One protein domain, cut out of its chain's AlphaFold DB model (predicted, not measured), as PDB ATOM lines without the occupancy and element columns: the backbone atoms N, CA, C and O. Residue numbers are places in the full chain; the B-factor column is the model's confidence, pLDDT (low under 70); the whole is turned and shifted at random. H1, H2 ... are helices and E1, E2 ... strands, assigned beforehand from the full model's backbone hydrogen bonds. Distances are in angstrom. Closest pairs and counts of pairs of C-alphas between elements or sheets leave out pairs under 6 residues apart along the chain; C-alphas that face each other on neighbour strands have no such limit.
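What this domain is: This is residues 2 to 50 of the 62 residues of a protein of Brassica oleracea var. oleracea (UniProt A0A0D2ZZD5). A helical hairpin, H1 folded against H2, stands beside a small antiparallel sheet of three short strands, and H2 only grazes that sheet near its edge strand E1. After the last strand, residues 45 to 50 leave the sheet and fold back toward the helices' side. The printed part has 49 residues with two named helices and three named strands, in the order H1 H2 E1 E2 E3, and the sheet runs E1 E2 E3 with its neighbours antiparallel. The class is mixed, helices and strands. The whole is compact, with a radius of gyration of the C-alphas of 9.6 A, and rounded, spanning 26 by 22 by 19 A.

Where its parts are: H1 covers residues 2 to 9, Trp 2 to Ala 9, and begins at C-alpha 2, printed at (-28.591, 22.411, -13.066). It is 10.5 A long from first to last C-alpha. H2 follows with residues 13 to 22, Leu 13 to Ser 22. At 10 residues it is the longest helix, 14.3 A from C-alpha 13 at (-44.983, 26.918, -16.515) to C-alpha 22. E1 covers residues 25 to 27, three residues from Val 25 to Val 27. E2, the longest strand, covers residues 34 to 37, Leu 34 to Asp 37, and measures 10.4 A. E3 covers residues 42 to 44, Lys 42 to Glu 44, and ends at C-alpha 44, printed at (-29.003, 33.644, -9.416).

How they stand to each other: H1 and H2 form a helical hairpin. They touch, with 12 pairs of C-alphas within 8 A, and their closest C-alphas, those of Ala 8 and Ala 16, are 3.9 A apart. Their lines stand at a shallow tilt of 22 degrees and run opposite ways. In both helices every O i to N i+4 pair is within hydrogen-bond range. H2 is on the sheet, with 8 pairs of C-alphas within 10 A, but it only grazes the sheet with its residues 17 to 21. Of these pairs, 7 are with E1 and 1 is with E2. The closest C-alphas of H2 and E1, those of Ile 20 and Ile 26, are 7.1 A apart. H1 is not on the sheet, with 3 pairs of C-alphas within 10 A, and it is apart from E1, E2 and E3. The three strands form a meander, each strand the antiparallel neighbour of the one before. E1 and E2 are a hairpin with 155 degrees between their directions. N 26 and O 36 are 2.8 A apart, within hydrogen-bond range, as are N 36 and O 26 at 2.8 A. E2 and E3 are a hairpin with 147 degrees between their directions. Here N 35 and O 43 are within hydrogen-bond range at 2.9 A, and N 43 and O 35 at 2.8 A. E1 and E3 are the edge strands and E2 is the inner strand.

The domain as a whole: The two C-alphas farthest apart are those of Glu 12 and Arg 39, at 26.5 A. The first and last printed C-alphas, those of Trp 2 and Leu 50, are 12.5 A apart. The printed part has no cut. The links from H1 to H2, from H2 to E1 and from E2 to E3 are tight, the link from E1 to E2, of 6 residues, is short, and none is long. The mean pLDDT of the printed part is 71.1. The model's confidence is under 70 at 16 residues, namely residue 2, residue 13, residues 27 to 33 and residues 44 to 50.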
ATOM      1  N   TRP A   2     -28.594  21.803 -11.722       69.81
ATOM      2  CA  TRP A   2     -28.591  22.411 -13.066       69.81
ATOM      3  C   TRP A   2     -29.481  21.691 -14.089       69.81
ATOM      4  O   TRP A   2     -30.172  22.336 -14.869       69.81
ATOM      5  N   ASP A   3     -29.508  20.361 -14.037       74.25
ATOM      6  CA  ASP A   3     -30.320  19.535 -14.937       74.25
ATOM      7  C   ASP A   3     -31.829  19.777 -14.749       74.25
ATOM      8  O   ASP A   3     -32.555  20.009 -15.711       74.25
ATOM      9  N   ALA A   4     -32.280  19.869 -13.491       76.12
ATOM     10  CA  ALA A   4     -33.667  20.186 -13.151       76.12
ATOM     11  C   ALA A   4     -34.062  21.608 -13.575       76.12
ATOM     12  O   ALA A   4     -35.151  21.821 -14.096       76.12
ATOM     13  N   LEU A   5     -33.162  22.581 -13.406       72.00
ATOM     14  CA  LEU A   5     -33.390  23.958 -13.851       72.00
ATOM     15  C   LEU A   5     -33.517  24.052 -15.376       72.00
ATOM     16  O   LEU A   5     -34.374  24.775 -15.874       72.00
ATOM     17  N   ARG A   6     -32.699  23.294 -16.113       75.38
ATOM     18  CA  ARG A   6     -32.774  23.222 -17.574       75.38
ATOM     19  C   ARG A   6     -34.070  22.561 -18.043       75.38
ATOM     20  O   ARG A   6     -34.745  23.106 -18.906       75.38
ATOM     21  N   ALA A   7     -34.448  21.439 -17.436       78.12
ATOM     22  CA  ALA A   7     -35.712  20.775 -17.737       78.12
ATOM     23  C   ALA A   7     -36.921  21.672 -17.414       78.12
ATOM     24  O   ALA A   7     -37.890  21.686 -18.164       78.12
ATOM     25  N   ALA A   8     -36.853  22.464 -16.339       75.75
ATOM     26  CA  ALA A   8     -37.882  23.443 -16.005       75.75
ATOM     27  C   ALA A   8     -37.931  24.622 -16.994       75.75
ATOM     28  O   ALA A   8     -39.013  25.114 -17.287       75.75
ATOM     29  N   ALA A   9     -36.787  25.059 -17.525       74.12
ATOM     30  CA  ALA A   9     -36.703  26.123 -18.526       74.12
ATOM     31  C   ALA A   9     -37.322  25.734 -19.881       74.12
ATOM     32  O   ALA A   9     -37.889  26.585 -20.562       74.12
ATOM     33  N   GLU A  10     -37.210  24.463 -20.274       74.50
ATOM     34  CA  GLU A  10     -37.771  23.927 -21.525       74.50
ATOM     35  C   GLU A  10     -39.242  23.488 -21.382       74.50
ATOM     36  O   GLU A  10     -39.902  23.155 -22.367       74.50
ATOM     37  N   ALA A  11     -39.764  23.479 -20.156       75.31
ATOM     38  CA  ALA A  11     -41.094  23.004 -19.819       75.31
ATOM     39  C   ALA A  11     -42.129  24.139 -19.716       75.31
ATOM     40  O   ALA A  11     -41.821  25.278 -19.369       75.31
ATOM     41  N   GLU A  12     -43.401  23.799 -19.936       73.12
ATOM     42  CA  GLU A  12     -44.532  24.688 -19.645       73.12
ATOM     43  C   GLU A  12     -44.547  25.091 -18.162       73.12
ATOM     44  O   GLU A  12     -44.194  24.294 -17.295       73.12
ATOM     45  N   LEU A  13     -45.033  26.296 -17.851       67.12
ATOM     46  CA  LEU A  13     -44.983  26.918 -16.515       67.12
ATOM     47  C   LEU A  13     -45.443  25.987 -15.369       67.12
ATOM     48  O   LEU A  13     -44.838  25.949 -14.298       67.12
ATOM     49  N   THR A  14     -46.482  25.187 -15.611       75.19
ATOM     50  CA  THR A  14     -47.019  24.194 -14.663       75.19
ATOM     51  C   THR A  14     -46.072  23.007 -14.440       75.19
ATOM     52  O   THR A  14     -45.920  22.515 -13.320       75.19
ATOM     53  N   LEU A  15     -45.419  22.541 -15.505       75.62
ATOM     54  CA  LEU A  15     -44.486  21.418 -15.462       75.62
ATOM     55  C   LEU A  15     -43.131  21.871 -14.895       75.62
ATOM     56  O   LEU A  15     -42.563  21.185 -14.049       75.62
ATOM     57  N   ALA A  16     -42.686  23.075 -15.256       73.44
ATOM     58  CA  ALA A  16     -41.531  23.743 -14.673       73.44
ATOM     59  C   ALA A  16     -41.638  23.810 -13.144       73.44
ATOM     60  O   ALA A  16     -40.721  23.389 -12.442       73.44
ATOM     61  N   GLN A  17     -42.791  24.236 -12.615       71.62
ATOM     62  CA  GLN A  17     -43.013  24.299 -11.171       71.62
ATOM     63  C   GLN A  17     -42.881  22.925 -10.493       71.62
ATOM     64  O   GLN A  17     -42.288  22.833  -9.421       71.62
ATOM     65  N   THR A  18     -43.376  21.867 -11.138       82.69
ATOM     66  CA  THR A  18     -43.298  20.485 -10.634       82.69
ATOM     67  C   THR A  18     -41.859  19.961 -10.602       82.69
ATOM     68  O   THR A  18     -41.461  19.294  -9.647       82.69
ATOM     69  N   ILE A  19     -41.064  20.271 -11.631       82.50
ATOM     70  CA  ILE A  19     -39.654  19.863 -11.728       82.50
ATOM     71  C   ILE A  19     -38.819  20.546 -10.639       82.50
ATOM     72  O   ILE A  19     -38.003  19.902  -9.985       82.50
ATOM     73  N   ILE A  20     -39.048  21.843 -10.432       76.06
ATOM     74  CA  ILE A  20     -38.383  22.656  -9.410       76.06
ATOM     75  C   ILE A  20     -38.720  22.163  -7.995       76.06
ATOM     76  O   ILE A  20     -37.812  21.975  -7.185       76.06
ATOM     77  N   ASP A  21     -39.997  21.877  -7.733       79.19
ATOM     78  CA  ASP A  21     -40.476  21.333  -6.455       79.19
ATOM     79  C   ASP A  21     -39.882  19.939  -6.177       79.19
ATOM     80  O   ASP A  21     -39.320  19.697  -5.111       79.19
ATOM     81  N   SER A  22     -39.863  19.067  -7.193       80.62
ATOM     82  CA  SER A  22     -39.246  17.733  -7.103       80.62
ATOM     83  C   SER A  22     -37.731  17.779  -6.880       80.62
ATOM     84  O   SER A  22     -37.154  16.821  -6.368       80.62
ATOM     85  N   ALA A  23     -37.072  18.870  -7.278       81.56
ATOM     86  CA  ALA A  23     -35.638  19.071  -7.106       81.56
ATOM     87  C   ALA A  23     -35.266  19.761  -5.782       81.56
ATOM     88  O   ALA A  23     -34.079  20.001  -5.565       81.56
ATOM     89  N   GLY A  24     -36.240  20.101  -4.924       76.19
ATOM     90  CA  GLY A  24     -35.991  20.805  -3.660       76.19
ATOM     91  C   GLY A  24     -35.552  22.262  -3.844       76.19
ATOM     92  O   GLY A  24     -34.925  22.843  -2.958       76.19
ATOM     93  N   VAL A  25     -35.848  22.855  -5.005       75.25
ATOM     94  CA  VAL A  25     -35.460  24.225  -5.343       75.25
ATOM     95  C   VAL A  25     -36.645  25.158  -5.110       75.25
ATOM     96  O   VAL A  25     -37.743  24.925  -5.596       75.25
ATOM     97  N   ILE A  26     -36.432  26.256  -4.393       75.38
ATOM     98  CA  ILE A  26     -37.460  27.261  -4.110       75.38
ATOM     99  C   ILE A  26     -37.191  28.483  -4.983       75.38
ATOM    100  O   ILE A  26     -36.199  29.187  -4.800       75.38
ATOM    101  N   VAL A  27     -38.080  28.764  -5.931       68.88
ATOM    102  CA  VAL A  27     -37.962  29.942  -6.800       68.88
ATOM    103  C   VAL A  27     -38.682  31.123  -6.153       68.88
ATOM    104  O   VAL A  27     -39.891  31.077  -5.926       68.88
ATOM    105  N   GLN A  28     -37.958  32.211  -5.885       63.94
ATOM    106  CA  GLN A  28     -38.553  33.490  -5.494       63.94
ATOM    107  C   GLN A  28     -38.661  34.402  -6.718       63.94
ATOM    108  O   GLN A  28     -37.756  35.174  -7.023       63.94
ATOM    109  N   GLY A  29     -39.791  34.318  -7.418       61.81
ATOM    110  CA  GLY A  29     -40.130  35.217  -8.521       61.81
ATOM    111  C   GLY A  29     -40.697  34.483  -9.729       61.81
ATOM    112  O   GLY A  29     -40.328  33.352 -10.023       61.81
ATOM    113  N   ARG A  30     -41.597  35.147 -10.458       58.00
ATOM    114  CA  ARG A  30     -42.233  34.593 -11.665       58.00
ATOM    115  C   ARG A  30     -41.248  34.373 -12.820       58.00
ATOM    116  O   ARG A  30     -41.563  33.658 -13.759       58.00
ATOM    117  N   ASP A  31     -40.078  34.999 -12.736       61.31
ATOM    118  CA  ASP A  31     -39.064  35.047 -13.785       61.31
ATOM    119  C   ASP A  31     -38.001  33.938 -13.688       61.31
ATOM    120  O   ASP A  31     -37.063  33.959 -14.478       61.31
ATOM    121  N   LEU A  32     -38.088  33.005 -12.722       63.50
ATOM    122  CA  LEU A  32     -37.111  31.909 -12.527       63.50
ATOM    123  C   LEU A  32     -35.643  32.377 -12.356       63.50
ATOM    124  O   LEU A  32     -34.711  31.589 -12.484       63.50
ATOM    125  N   THR A  33     -35.418  33.660 -12.054       63.25
ATOM    126  CA  THR A  33     -34.077  34.271 -11.952       63.25
ATOM    127  C   THR A  33     -33.431  34.099 -10.578       63.25
ATOM    128  O   THR A  33     -32.217  34.239 -10.446       63.25
ATOM    129  N   LEU A  34     -34.220  33.789  -9.550       70.81
ATOM    130  CA  LEU A  34     -33.774  33.655  -8.167       70.81
ATOM    131  C   LEU A  34     -34.262  32.329  -7.595       70.81
ATOM    132  O   LEU A  34     -35.457  32.139  -7.372       70.81
ATOM    133  N   CYS A  35     -33.313  31.437  -7.332       75.94
ATOM    134  CA  CYS A  35     -33.557  30.090  -6.845       75.94
ATOM    135  C   CYS A  35     -32.800  29.865  -5.535       75.94
ATOM    136  O   CYS A  35     -31.651  30.279  -5.389       75.94
ATOM    137  N   TRP A  36     -33.429  29.185  -4.590       74.81
ATOM    138  CA  TRP A  36     -32.829  28.771  -3.329       74.81
ATOM    139  C   TRP A  36     -32.808  27.252  -3.271       74.81
ATOM    140  O   TRP A  36     -33.761  26.606  -3.689       74.81
ATOM    141  N   ASP A  37     -31.729  26.686  -2.760       76.56
ATOM    142  CA  ASP A  37     -31.665  25.263  -2.427       76.56
ATOM    143  C   ASP A  37     -32.224  25.020  -1.018       76.56
ATOM    144  O   ASP A  37     -32.229  25.930  -0.182       76.56
ATOM    145  N   GLU A  38     -32.649  23.791  -0.730       74.25
ATOM    146  CA  GLU A  38     -33.127  23.352   0.592       74.25
ATOM    147  C   GLU A  38     -32.128  23.634   1.732       74.25
ATOM    148  O   GLU A  38     -32.505  23.744   2.899       74.25
ATOM    149  N   ARG A  39     -30.845  23.823   1.399       75.81
ATOM    150  CA  ARG A  39     -29.767  24.176   2.333       75.81
ATOM    151  C   ARG A  39     -29.610  25.686   2.557       75.81
ATOM    152  O   ARG A  39     -28.700  26.100   3.272       75.81
ATOM    153  N   GLY A  40     -30.454  26.514   1.936       74.06
ATOM    154  CA  GLY A  40     -30.417  27.978   2.023       74.06
ATOM    155  C   GLY A  40     -29.378  28.645   1.114       74.06
ATOM    156  O   GLY A  40     -29.101  29.835   1.267       74.06
ATOM    157  N   ALA A  41     -28.789  27.906   0.170       75.06
ATOM    158  CA  ALA A  41     -27.862  28.468  -0.807       75.06
ATOM    159  C   ALA A  41     -28.632  29.216  -1.907       75.06
ATOM    160  O   ALA A  41     -29.541  28.659  -2.522       75.06
ATOM    161  N   LYS A  42     -28.262  30.479  -2.147       77.56
ATOM    162  CA  LYS A  42     -28.857  31.334  -3.182       77.56
ATOM    163  C   LYS A  42     -28.165  31.100  -4.529       77.56
ATOM    164  O   LYS A  42     -26.944  31.201  -4.626       77.56
ATOM    165  N   TYR A  43     -28.965  30.880  -5.565       72.44
ATOM    166  CA  TYR A  43     -28.555  30.761  -6.959       72.44
ATOM    167  C   TYR A  43     -29.265  31.831  -7.785       72.44
ATOM    168  O   TYR A  43     -30.493  31.912  -7.814       72.44
ATOM    169  N   GLU A  44     -28.485  32.663  -8.464       67.56
ATOM    170  CA  GLU A  44     -29.003  33.644  -9.416       67.56
ATOM    171  C   GLU A  44     -28.899  33.031 -10.807       67.56
ATOM    172  O   GLU A  44     -27.795  32.826 -11.315       67.56
ATOM    173  N   LEU A  45     -30.044  32.679 -11.395       66.06
ATOM    174  CA  LEU A  45     -30.087  32.157 -12.752       66.06
ATOM    175  C   LEU A  45     -30.004  33.314 -13.745       66.06
ATOM    176  O   LEU A  45     -30.884  34.183 -13.766       66.06
ATOM    177  N   PRO A  46     -28.981  33.338 -14.609       57.97
ATOM    178  CA  PRO A  46     -28.901  34.360 -15.630       57.97
ATOM    179  C   PRO A  46     -29.984  34.161 -16.699       57.97
ATOM    180  O   PRO A  46     -30.258  33.037 -17.116       57.97
ATOM    181  N   ARG A  47     -30.558  35.259 -17.212       53.09
ATOM    182  CA  ARG A  47     -31.648  35.235 -18.217       53.09
ATOM    183  C   ARG A  47     -31.309  34.443 -19.490       53.09
ATOM    184  O   ARG A  47     -32.217  33.984 -20.171       53.09
ATOM    185  N   TYR A  48     -30.024  34.249 -19.793       48.75
ATOM    186  CA  TYR A  48     -29.537  33.468 -20.941       48.75
ATOM    187  C   TYR A  48     -29.778  31.953 -20.809       48.75
ATOM    188  O   TYR A  48     -29.562  31.218 -21.763       48.75
ATOM    189  N   VAL A  49     -30.213  31.473 -19.640       54.72
ATOM    190  CA  VAL A  49     -30.624  30.073 -19.430       54.72
ATOM    191  C   VAL A  49     -32.045  29.818 -19.953       54.72
ATOM    192  O   VAL A  49     -32.379  28.688 -20.286       54.72
ATOM    193  N   LEU A  50     -32.867  30.869 -20.055       54.56
ATOM    194  CA  LEU A  50     -34.282  30.811 -20.448       54.56
ATOM    195  C   LEU A  50     -34.528  31.293 -21.887       54.56
ATOM    196  O   LEU A  50     -35.666  31.378 -22.339       54.56
TER     197      LEU A  50